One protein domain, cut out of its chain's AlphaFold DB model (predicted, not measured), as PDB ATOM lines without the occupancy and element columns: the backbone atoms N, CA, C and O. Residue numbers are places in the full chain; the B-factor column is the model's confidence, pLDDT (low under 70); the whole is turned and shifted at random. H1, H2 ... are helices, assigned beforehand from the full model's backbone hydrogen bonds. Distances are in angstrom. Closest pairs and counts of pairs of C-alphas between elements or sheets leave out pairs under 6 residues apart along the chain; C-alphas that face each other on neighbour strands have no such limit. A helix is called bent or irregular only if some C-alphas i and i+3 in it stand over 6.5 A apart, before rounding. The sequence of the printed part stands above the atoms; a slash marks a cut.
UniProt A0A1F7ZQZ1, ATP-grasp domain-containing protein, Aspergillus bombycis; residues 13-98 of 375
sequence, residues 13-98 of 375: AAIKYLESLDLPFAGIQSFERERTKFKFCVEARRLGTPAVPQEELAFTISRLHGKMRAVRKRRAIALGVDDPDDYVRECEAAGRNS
ATOM      1  N   ALA A  13       3.126  32.720  46.792       86.00
ATOM      2  CA  ALA A  13       4.320  33.244  46.133       86.00
ATOM      3  C   ALA A  13       5.549  32.346  46.356       86.00
ATOM      4  O   ALA A  13       6.313  32.110  45.423       86.00
ATOM      5  N   ALA A  14       5.714  31.803  47.566       88.56
ATOM      6  CA  ALA A  14       6.812  30.897  47.892       88.56
ATOM      7  C   ALA A  14       6.659  29.544  47.176       88.56
ATOM      8  O   ALA A  14       7.640  29.024  46.649       88.56
ATOM      9  N   ILE A  15       5.431  29.014  47.086       88.50
ATOM     10  CA  ILE A  15       5.144  27.788  46.320       88.50
ATOM     11  C   ILE A  15       5.480  27.999  44.840       88.50
ATOM     12  O   ILE A  15       6.263  27.236  44.282       88.50
ATOM     13  N   LYS A  16       4.970  29.075  44.222       89.81
ATOM     14  CA  LYS A  16       5.242  29.398  42.808       89.81
ATOM     15  C   LYS A  16       6.732  29.621  42.541       89.81
ATOM     16  O   LYS A  16       7.238  29.214  41.499       89.81
ATOM     17  N   TYR A  17       7.452  30.230  43.486       90.69
ATOM     18  CA  TYR A  17       8.904  30.362  43.396       90.69
ATOM     19  C   TYR A  17       9.597  28.993  43.390       90.69
ATOM     20  O   TYR A  17      10.401  28.738  42.499       90.69
ATOM     21  N   LEU A  18       9.264  28.091  44.318       88.62
ATOM     22  CA  LEU A  18       9.843  26.742  44.346       88.62
ATOM     23  C   LEU A  18       9.517  25.941  43.081       88.62
ATOM     24  O   LEU A  18      10.402  25.293  42.529       88.62
ATOM     25  N   GLU A  19       8.282  26.027  42.586       89.12
ATOM     26  CA  GLU A  19       7.881  25.406  41.319       89.12
ATOM     27  C   GLU A  19       8.702  25.938  40.135       89.12
ATOM     28  O   GLU A  19       9.085  25.159  39.265       89.12
ATOM     29  N   SER A  20       9.045  27.232  40.129       91.69
ATOM     30  CA  SER A  20       9.880  27.835  39.080       91.69
ATOM     31  C   SER A  20      11.329  27.338  39.067       91.69
ATOM     32  O   SER A  20      12.004  27.468  38.047       91.69
ATOM     33  N   LEU A  21      11.808  26.757  40.176       90.81
ATOM     34  CA  LEU A  21      13.142  26.160  40.253       90.81
ATOM     35  C   LEU A  21      13.210  24.785  39.589       90.81
ATOM     36  O   LEU A  21      14.316  24.276  39.415       90.81
ATOM     37  N   ASP A  22      12.065  24.192  39.224       85.19
ATOM     38  CA  ASP A  22      12.015  22.901  38.528       85.19
ATOM     39  C   ASP A  22      12.713  21.782  39.337       85.19
ATOM     40  O   ASP A  22      13.416  20.909  38.820       85.19
ATOM     41  N   LEU A  23      12.519  21.837  40.661       84.50
ATOM     42  CA  LEU A  23      13.042  20.886  41.637       84.50
ATOM     43  C   LEU A  23      11.907  20.046  42.246       84.50
ATOM     44  O   LEU A  23      10.803  20.562  42.458       84.50
ATOM     45  N   PRO A  24      12.173  18.777  42.607       81.81
ATOM     46  CA  PRO A  24      11.253  18.015  43.438       81.81
ATOM     47  C   PRO A  24      11.148  18.666  44.822       81.81
ATOM     48  O   PRO A  24      12.161  18.964  45.457       81.81
ATOM     49  N   PHE A  25       9.925  18.857  45.311       80.44
ATOM     50  CA  PHE A  25       9.669  19.311  46.676       80.44
ATOM     51  C   PHE A  25       8.425  18.630  47.250       80.44
ATOM     52  O   PHE A  25       7.527  18.236  46.508       80.44
ATOM     53  N   ALA A  26       8.388  18.516  48.578       79.00
ATOM     54  CA  ALA A  26       7.253  17.993  49.329       79.00
ATOM     55  C   ALA A  26       6.276  19.113  49.725       79.00
ATOM     56  O   ALA A  26       6.682  20.172  50.230       79.00
ATOM     57  N   GLY A  27       4.981  18.853  49.566       80.00
ATOM     58  CA  GLY A  27       3.884  19.733  49.968       80.00
ATOM     59  C   GLY A  27       2.993  20.162  48.808       80.00
ATOM     60  O   GLY A  27       3.207  19.771  47.665       80.00
ATOM     61  N   ILE A  28       2.013  20.999  49.141       84.56
ATOM     62  CA  ILE A  28       0.923  21.379  48.240       84.56
ATOM     63  C   ILE A  28       1.435  22.294  47.119       84.56
ATOM     64  O   ILE A  28       2.101  23.303  47.379       84.56
ATOM     65  N   GLN A  29       1.085  21.958  45.882       87.69
ATOM     66  CA  GLN A  29       1.371  22.725  44.673       87.69
ATOM     67  C   GLN A  29       0.480  23.966  44.555       87.69
ATOM     68  O   GLN A  29      -0.592  24.065  45.157       87.69
ATOM     69  N   SER A  30       0.895  24.946  43.755       88.12
ATOM     70  CA  SER A  30       0.160  26.210  43.650       88.12
ATOM     71  C   SER A  30      -1.254  26.001  43.102       88.12
ATOM     72  O   SER A  30      -2.207  26.542  43.659       88.12
ATOM     73  N   PHE A  31      -1.417  25.149  42.085       86.69
ATOM     74  CA  PHE A  31      -2.735  24.845  41.516       86.69
ATOM     75  C   PHE A  31      -3.656  24.121  42.512       86.69
ATOM     76  O   PHE A  31      -4.861  24.369  42.524       86.69
ATOM     77  N   GLU A  32      -3.105  23.250  43.365       85.69
ATOM     78  CA  GLU A  32      -3.847  22.544  44.417       85.69
ATOM     79  C   GLU A  32      -4.325  23.536  45.473       85.69
ATOM     80  O   GLU A  32      -5.500  23.548  45.832       85.69
ATOM     81  N   ARG A  33      -3.440  24.444  45.899       82.81
ATOM     82  CA  ARG A  33      -3.752  25.492  46.876       82.81
ATOM     83  C   ARG A  33      -4.761  26.519  46.339       82.81
ATOM     84  O   ARG A  33      -5.517  27.115  47.109       82.81
ATOM     85  N   GLU A  34      -4.800  26.731  45.027       81.81
ATOM     86  CA  GLU A  34      -5.800  27.580  44.373       81.81
ATOM     87  C   GLU A  34      -7.207  26.953  44.381       81.81
ATOM     88  O   GLU A  34      -8.200  27.697  44.350       81.81
ATOM     89  N   ARG A  35      -7.330  25.616  44.484       77.81
ATOM     90  CA  ARG A  35      -8.635  24.941  44.589       77.81
ATOM     91  C   ARG A  35      -9.371  25.423  45.845       77.81
ATOM     92  O   ARG A  35      -8.798  25.617  46.912       77.81
ATOM     93  N   THR A  36     -10.670  25.673  45.706       72.56
ATOM     94  CA  THR A  36     -11.535  26.002  46.845       72.56
ATOM     95  C   THR A  36     -12.108  24.721  47.434       72.56
ATOM     96  O   THR A  36     -12.361  23.770  46.692       72.56
ATOM     97  N   LYS A  37     -12.413  24.728  48.740       68.44
ATOM     98  CA  LYS A  37     -13.189  23.659  49.391       68.44
ATOM     99  C   LYS A  37     -14.465  23.338  48.604       68.44
ATOM    100  O   LYS A  37     -14.820  22.183  48.445       68.44
ATOM    101  N   PHE A  38     -15.080  24.344  47.974       66.25
ATOM    102  CA  PHE A  38     -16.208  24.160  47.059       66.25
ATOM    103  C   PHE A  38     -15.911  23.218  45.883       66.25
ATOM    104  O   PHE A  38     -16.718  22.337  45.615       66.25
ATOM    105  N   LYS A  39     -14.767  23.350  45.195       68.50
ATOM    106  CA  LYS A  39     -14.412  22.443  44.086       68.50
ATOM    107  C   LYS A  39     -14.235  20.997  44.557       68.50
ATOM    108  O   LYS A  39     -14.594  20.091  43.817       68.50
ATOM    109  N   PHE A  40     -13.709  20.788  45.762       64.69
ATOM    110  CA  PHE A  40     -13.582  19.454  46.355       64.69
ATOM    111  C   PHE A  40     -14.938  18.894  46.781       64.69
ATOM    112  O   PHE A  40     -15.314  17.805  46.364       64.69
ATOM    113  N   CYS A  41     -15.727  19.679  47.513       64.81
ATOM    114  CA  CYS A  41     -17.047  19.261  47.965       64.81
ATOM    115  C   CYS A  41     -18.014  19.006  46.806       64.81
ATOM    116  O   CYS A  41     -18.848  18.123  46.925       64.81
ATOM    117  N   VAL A  42     -17.942  19.737  45.687       67.69
ATOM    118  CA  VAL A  42     -18.789  19.463  44.508       67.69
ATOM    119  C   VAL A  42     -18.512  18.078  43.922       67.69
ATOM    120  O   VAL A  42     -19.459  17.391  43.545       67.69
ATOM    121  N   GLU A  43     -17.248  17.659  43.872       67.81
ATOM    122  CA  GLU A  43     -16.878  16.330  43.382       67.81
ATOM    123  C   GLU A  43     -17.218  15.242  44.407       67.81
ATOM    124  O   GLU A  43     -17.876  14.268  44.052       67.81
ATOM    125  N   ALA A  44     -16.908  15.454  45.692       60.22
ATOM    126  CA  ALA A  44     -17.266  14.524  46.768       60.22
ATOM    127  C   ALA A  44     -18.791  14.339  46.917       60.22
ATOM    128  O   ALA A  44     -19.268  13.234  47.157       60.22
ATOM    129  N   ARG A  45     -19.593  15.387  46.674       62.47
ATOM    130  CA  ARG A  45     -21.071  15.331  46.696       62.47
ATOM    131  C   ARG A  45     -21.675  14.394  45.658       62.47
ATOM    132  O   ARG A  45     -22.836  14.009  45.808       62.47
ATOM    133  N   ARG A  46     -20.935  14.023  44.604       63.50
ATOM    134  CA  ARG A  46     -21.401  13.011  43.641       63.50
ATOM    135  C   ARG A  46     -21.599  11.642  44.295       63.50
ATOM    136  O   ARG A  46     -22.360  10.846  43.756       63.50
ATOM    137  N   LEU A  47     -20.991  11.410  45.460       62.06
ATOM    138  CA  LEU A  47     -21.099  10.179  46.244       62.06
ATOM    139  C   LEU A  47     -22.335  10.146  47.166       62.06
ATOM    140  O   LEU A  47     -22.563   9.164  47.861       62.06
ATOM    141  N   GLY A  48     -23.169  11.190  47.132       55.34
ATOM    142  CA  GLY A  48     -24.385  11.297  47.932       55.34
ATOM    143  C   GLY A  48     -24.209  12.288  49.076       55.34
ATOM    144  O   GLY A  48     -23.322  12.173  49.916       55.34
ATOM    145  N   THR A  49     -25.055  13.312  49.118       55.88
ATOM    146  CA  THR A  49     -25.124  14.223  50.265       55.88
ATOM    147  C   THR A  49     -26.587  14.540  50.533       55.88
ATOM    148  O   THR A  49     -27.305  14.889  49.589       55.88
ATOM    149  N   PRO A  50     -27.050  14.400  51.782       55.38
ATOM    150  CA  PRO A  50     -28.430  14.693  52.130       55.38
ATOM    151  C   PRO A  50     -28.715  16.212  52.100       55.38
ATOM    152  O   PRO A  50     -27.820  17.053  51.939       55.38
ATOM    153  N   ALA A  51     -30.003  16.565  52.064       58.03
ATOM    154  CA  ALA A  51     -30.466  17.898  51.681       58.03
ATOM    155  C   ALA A  51     -30.542  18.866  52.874       58.03
ATOM    156  O   ALA A  51     -31.203  18.597  53.870       58.03
ATOM    157  N   VAL A  52     -29.967  20.065  52.724       64.19
ATOM    158  CA  VAL A  52     -29.956  21.093  53.784       64.19
ATOM    159  C   VAL A  52     -31.332  21.781  53.931       64.19
ATOM    160  O   VAL A  52     -31.867  22.282  52.927       64.19
ATOM    161  N   PRO A  53     -31.886  21.902  55.157       68.19
ATOM    162  CA  PRO A  53     -33.109  22.664  55.431       68.19
ATOM    163  C   PRO A  53     -33.009  24.139  55.002       68.19
ATOM    164  O   PRO A  53     -32.033  24.826  55.297       68.19
ATOM    165  N   GLN A  54     -34.023  24.652  54.295       68.38
ATOM    166  CA  GLN A  54     -33.929  25.939  53.583       68.38
ATOM    167  C   GLN A  54     -34.105  27.191  54.463       68.38
ATOM    168  O   GLN A  54     -33.581  28.249  54.113       68.38
ATOM    169  N   GLU A  55     -34.832  27.110  55.579       68.81
ATOM    170  CA  GLU A  55     -35.214  28.299  56.360       68.81
ATOM    171  C   GLU A  55     -34.044  28.877  57.178       68.81
ATOM    172  O   GLU A  55     -33.821  30.088  57.184       68.81
ATOM    173  N   GLU A  56     -33.222  28.025  57.792       71.81
ATOM    174  CA  GLU A  56     -32.043  28.449  58.568       71.81
ATOM    175  C   GLU A  56     -30.843  28.819  57.682       71.81
ATOM    176  O   GLU A  56     -29.922  29.542  58.086       71.81
ATOM    177  N   LEU A  57     -30.871  28.350  56.434       79.38
ATOM    178  CA  LEU A  57     -29.792  28.472  55.471       79.38
ATOM    179  C   LEU A  57     -29.538  29.925  55.059       79.38
ATOM    180  O   LEU A  57     -28.402  30.400  55.105       79.38
ATOM    181  N   ALA A  58     -30.591  30.656  54.684       79.94
ATOM    182  CA  ALA A  58     -30.464  32.027  54.186       79.94
ATOM    183  C   ALA A  58     -29.910  32.984  55.258       79.94
ATOM    184  O   ALA A  58     -29.007  33.780  54.984       79.94
ATOM    185  N   PHE A  59     -30.400  32.861  56.496       81.69
ATOM    186  CA  PHE A  59     -29.907  33.640  57.632       81.69
ATOM    187  C   PHE A  59     -28.437  33.324  57.937       81.69
ATOM    188  O   PHE A  59     -27.619  34.230  58.129       81.69
ATOM    189  N   THR A  60     -28.075  32.039  57.918       84.00
ATOM    190  CA  THR A  60     -26.703  31.590  58.171       84.00
ATOM    191  C   THR A  60     -25.729  32.110  57.116       84.00
ATOM    192  O   THR A  60     -24.691  32.662  57.487       84.00
ATOM    193  N   ILE A  61     -26.077  32.029  55.827       85.06
ATOM    194  CA  ILE A  61     -25.262  32.568  54.724       85.06
ATOM    195  C   ILE A  61     -25.018  34.065  54.916       85.06
ATOM    196  O   ILE A  61     -23.873  34.514  54.862       85.06
ATOM    197  N   SER A  62     -26.073  34.835  55.202       84.19
ATOM    198  CA  SER A  62     -25.947  36.281  55.397       84.19
ATOM    199  C   SER A  62     -25.001  36.623  56.552       84.19
ATOM    200  O   SER A  62     -24.205  37.557  56.448       84.19
ATOM    201  N   ARG A  63     -25.053  35.860  57.653       87.56
ATOM    202  CA  ARG A  63     -24.156  36.040  58.802       87.56
ATOM    203  C   ARG A  63     -22.710  35.654  58.472       87.56
ATOM    204  O   ARG A  63     -21.787  36.333  58.922       87.56
ATOM    205  N   LEU A  64     -22.506  34.577  57.711       87.50
ATOM    206  CA  LEU A  64     -21.177  34.117  57.293       87.50
ATOM    207  C   LEU A  64     -20.503  35.114  56.346       87.50
ATOM    208  O   LEU A  64     -19.331  35.423  56.544       87.50
ATOM    209  N   HIS A  65     -21.242  35.695  55.400       87.88
ATOM    210  CA  HIS A  65     -20.721  36.700  54.464       87.88
ATOM    211  C   HIS A  65     -20.020  37.868  55.160       87.88
ATOM    212  O   HIS A  65     -18.867  38.167  54.844       87.88
ATOM    213  N   GLY A  66     -20.657  38.458  56.177       84.25
ATOM    214  CA  GLY A  66     -20.045  39.544  56.945       84.25
ATOM    215  C   GLY A  66     -18.742  39.128  57.638       84.25
ATOM    216  O   GLY A  66     -17.771  39.882  57.638       84.25
ATOM    217  N   LYS A  67     -18.685  37.902  58.176       88.75
ATOM    218  CA  LYS A  67     -17.485  37.364  58.839       88.75
ATOM    219  C   LYS A  67     -16.363  37.020  57.856       88.75
ATOM    220  O   LYS A  67     -15.191  37.096  58.217       88.75
ATOM    221  N   MET A  68     -16.706  36.663  56.620       90.25
ATOM    222  CA  MET A  68     -15.744  36.230  55.608       90.25
ATOM    223  C   MET A  68     -15.077  37.371  54.837       90.25
ATOM    224  O   MET A  68     -14.055  37.111  54.207       90.25
ATOM    225  N   ARG A  69     -15.569  38.621  54.897       93.06
ATOM    226  CA  ARG A  69     -14.980  39.758  54.146       93.06
ATOM    227  C   ARG A  69     -13.463  39.852  54.275       93.06
ATOM    228  O   ARG A  69     -12.770  39.956  53.268       93.06
ATOM    229  N   ALA A  70     -12.943  39.806  55.503       91.75
ATOM    230  CA  ALA A  70     -11.507  39.927  55.745       91.75
ATOM    231  C   ALA A  70     -10.720  38.767  55.108       91.75
ATOM    232  O   ALA A  70      -9.695  38.994  54.470       91.75
ATOM    233  N   VAL A  71     -11.230  37.535  55.227       88.94
ATOM    234  CA  VAL A  71     -10.619  36.334  54.635       88.94
ATOM    235  C   VAL A  71     -10.661  36.394  53.106       88.94
ATOM    236  O   VAL A  71      -9.637  36.174  52.465       88.94
ATOM    237  N   ARG A  72     -11.808  36.767  52.523       92.12
ATOM    238  CA  ARG A  72     -11.998  36.969  51.077       92.12
ATOM    239  C   ARG A  72     -11.029  38.009  50.524       92.12
ATOM    240  O   ARG A  72     -10.382  37.753  49.516       92.12
ATOM    241  N   LYS A  73     -10.862  39.136  51.222       94.06
ATOM    242  CA  LYS A  73      -9.930  40.197  50.822       94.06
ATOM    243  C   LYS A  73      -8.476  39.721  50.847       94.06
ATOM    244  O   LYS A  73      -7.753  39.948  49.883       94.06
ATOM    245  N   ARG A  74      -8.052  39.013  51.904       89.69
ATOM    246  CA  ARG A  74      -6.702  38.417  51.968       89.69
ATOM    247  C   ARG A  74      -6.477  37.391  50.859       89.69
ATOM    248  O   ARG A  74      -5.437  37.429  50.213       89.69
ATOM    249  N   ARG A  75      -7.465  36.530  50.591       88.38
ATOM    250  CA  ARG A  75      -7.422  35.570  49.477       88.38
ATOM    251  C   ARG A  75      -7.278  36.278  48.131       88.38
ATOM    252  O   ARG A  75      -6.400  35.907  47.366       88.38
ATOM    253  N   ALA A  76      -8.095  37.293  47.856       91.69
ATOM    254  CA  ALA A  76      -8.034  38.053  46.610       91.69
ATOM    255  C   ALA A  76      -6.653  38.697  46.399       91.69
ATOM    256  O   ALA A  76      -6.080  38.572  45.321       91.69
ATOM    257  N   ILE A  77      -6.070  39.281  47.452       91.12
ATOM    258  CA  ILE A  77      -4.702  39.821  47.415       91.12
ATOM    259  C   ILE A  77      -3.677  38.714  47.131       91.12
ATOM    260  O   ILE A  77      -2.832  38.877  46.256       91.12
ATOM    261  N   ALA A  78      -3.756  37.577  47.831       86.19
ATOM    262  CA  ALA A  78      -2.828  36.457  47.647       86.19
ATOM    263  C   ALA A  78      -2.910  35.829  46.243       86.19
ATOM    264  O   ALA A  78      -1.919  35.294  45.745       86.19
ATOM    265  N   LEU A  79      -4.079  35.906  45.602       86.62
ATOM    266  CA  LEU A  79      -4.303  35.471  44.222       86.62
ATOM    267  C   LEU A  79      -3.928  36.536  43.179       86.62
ATOM    268  O   LEU A  79      -3.950  36.233  41.989       86.62
ATOM    269  N   GLY A  80      -3.573  37.756  43.597       90.25
ATOM    270  CA  GLY A  80      -3.226  38.853  42.693       90.25
ATOM    271  C   GLY A  80      -4.425  39.465  41.963       90.25
ATOM    272  O   GLY A  80      -4.277  39.906  40.831       90.25
ATOM    273  N   VAL A  81      -5.612  39.465  42.577       94.38
ATOM    274  CA  VAL A  81      -6.812  40.109  42.018       94.38
ATOM    275  C   VAL A  81      -6.678  41.633  42.092       94.38
ATOM    276  O   VAL A  81      -6.377  42.167  43.161       94.38
ATOM    277  N   ASP A  82      -6.955  42.322  40.980       95.06
ATOM    278  CA  ASP A  82      -6.779  43.778  40.840       95.06
ATOM    279  C   ASP A  82      -7.641  44.601  41.817       95.06
ATOM    280  O   ASP A  82      -7.140  45.543  42.436       95.06
ATOM    281  N   ASP A  83      -8.919  44.235  41.997       96.56
ATOM    282  CA  ASP A  83      -9.823  44.833  42.993       96.56
ATOM    283  C   ASP A  83     -10.311  43.772  44.002       96.56
ATOM    284  O   ASP A  83     -11.328  43.099  43.793       96.56
ATOM    285  N   PRO A  84      -9.608  43.620  45.141       96.12
ATOM    286  CA  PRO A  84     -10.017  42.713  46.207       96.12
ATOM    287  C   PRO A  84     -11.396  43.012  46.805       96.12
ATOM    288  O   PRO A  84     -12.039  42.098  47.319       96.12
ATOM    289  N   ASP A  85     -11.848  44.271  46.802       96.62
ATOM    290  CA  ASP A  85     -13.158  44.629  47.347       96.62
ATOM    291  C   ASP A  85     -14.285  44.271  46.372       96.62
ATOM    292  O   ASP A  85     -15.381  43.937  46.827       96.62
ATOM    293  N   ASP A  86     -14.029  44.300  45.062       96.50
ATOM    294  CA  ASP A  86     -14.969  43.802  44.055       96.50
ATOM    295  C   ASP A  86     -15.149  42.292  44.144       96.50
ATOM    296  O   ASP A  86     -16.275  41.831  44.311       96.50
ATOM    297  N   TYR A  87     -14.047  41.540  44.230       94.31
ATOM    298  CA  TYR A  87     -14.085  40.097  44.489       94.31
ATOM    299  C   TYR A  87     -14.934  39.751  45.726       94.31
ATOM    300  O   TYR A  87     -15.768  38.847  45.703       94.31
ATOM    301  N   VAL A  88     -14.765  40.499  46.825       94.69
ATOM    302  CA  VAL A  88     -15.566  40.303  48.046       94.69
ATOM    303  C   VAL A  88     -17.056  40.544  47.778       94.69
ATOM    304  O   VAL A  88     -17.876  39.740  48.227       94.69
ATOM    305  N   ARG A  89     -17.409  41.622  47.063       95.06
ATOM    306  CA  ARG A  89     -18.803  41.952  46.719       95.06
ATOM    307  C   ARG A  89     -19.424  40.899  45.811       95.06
ATOM    308  O   ARG A  89     -20.568  40.522  46.043       95.06
ATOM    309  N   GLU A  90     -18.687  40.393  44.827       93.94
ATOM    310  CA  GLU A  90     -19.140  39.309  43.952       93.94
ATOM    311  C   GLU A  90     -19.436  38.038  44.756       93.94
ATOM    312  O   GLU A  90     -20.520  37.461  44.630       93.94
ATOM    313  N   CYS A  91     -18.534  37.641  45.662       91.44
ATOM    314  CA  CYS A  91     -18.766  36.499  46.546       91.44
ATOM    315  C   CYS A  91     -19.968  36.711  47.483       91.44
ATOM    316  O   CYS A  91     -20.677  35.754  47.793       91.44
ATOM    317  N   GLU A  92     -20.205  37.934  47.968       92.62
ATOM    318  CA  GLU A  92     -21.377  38.270  48.786       92.62
ATOM    319  C   GLU A  92     -22.680  38.228  47.973       92.62
ATOM    320  O   GLU A  92     -23.674  37.662  48.435       92.62
ATOM    321  N   ALA A  93     -22.667  38.779  46.758       91.00
ATOM    322  CA  ALA A  93     -23.807  38.810  45.849       91.00
ATOM    323  C   ALA A  93     -24.195  37.409  45.354       91.00
ATOM    324  O   ALA A  93     -25.380  37.122  45.185       91.00
ATOM    325  N   ALA A  94     -23.218  36.514  45.187       89.44
ATOM    326  CA  ALA A  94     -23.452  35.125  44.800       89.44
ATOM    327  C   ALA A  94     -24.255  34.325  45.848       89.44
ATOM    328  O   ALA A  94     -24.850  33.294  45.515       89.44
ATOM    329  N   GLY A  95     -24.323  34.783  47.106       87.19
ATOM    330  CA  GLY A  95     -25.149  34.147  48.135       87.19
ATOM    331  C   GLY A  95     -24.766  32.681  48.357       87.19
ATOM    332  O   GLY A  95     -23.598  32.336  48.518       87.19
ATOM    333  N   ARG A  96     -25.764  31.793  48.297       81.25
ATOM    334  CA  ARG A  96     -25.572  30.333  48.390       81.25
ATOM    335  C   ARG A  96     -24.723  29.737  47.261       81.25
ATOM    336  O   ARG A  96     -24.241  28.622  47.403       81.25
ATOM    337  N   ASN A  97     -24.594  30.448  46.142       83.00
ATOM    338  CA  ASN A  97     -23.823  30.012  44.979       83.00
ATOM    339  C   ASN A  97     -22.384  30.549  45.022       83.00
ATOM    340  O   ASN A  97     -21.664  30.448  44.030       83.00
ATOM    341  N   SER A  98     -21.973  31.168  46.134       86.62
ATOM    342  CA  SER A  98     -20.612  31.661  46.296       86.62
ATOM    343  C   SER A  98     -19.613  30.506  46.299       86.62
ATOM    344  O   SER A  98     -19.777  29.534  47.032       86.62
TER     345      SER A  98
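Overview. This is residues 13 to 98 of the 375 residues of the protein "ATP-grasp domain-containing protein" of Aspergillus bombycis (UniProt A0A1F7ZQZ1). A flat, open ring of helices: H1, H2 and H3 follow one another along one side, bent H4 returns along the other, and H5 folds back on H4b. The printed part has 86 residues, 59 of them in five named helices, H1 to H5 in chain order, with no named strand; the class is all helix. The whole is loose, radius of gyration of the C-alphas 16.5 A, spanning 51 by 35 by 15 A.

Along the chain. H1, residues 13 to 20, begins at C-alpha 13 (4.320, 33.244, 46.133). H2 is residues 30 to 34; H3, 37 to 47, is 15.9 A long. H4, residues 54 to 78, was assigned as one helix by its hydrogen bonds but is bent: C-alphas 67 and 70 are 7.2 A apart. Its arms are H4a, 54 to 67, 20.7 A, and H4b, 70 to 78. H5, 84 to 93, ends at C-alpha 93 (-23.807, 38.810, 45.849).

Arrangement. H4b and H5 touch, C-alphas of Ala 76 and Pro 84 closest at 5.1 A, at a steep tilt of 51 degrees, opposite ways. H1 and H2 are close but not clearly touching, closest C-alphas Ile 15 and Ser 30, 5.9 A. H3 touches no helix. Each O i to N i+4 pair is within hydrogen-bond range in H1, H2, H4b and H5; H3 has 4 of 7, H4a 6 of 10.

Size, cuts and confidence. The printed part has no cut and no long link. Residues 37 to 55 are under pLDDT 70.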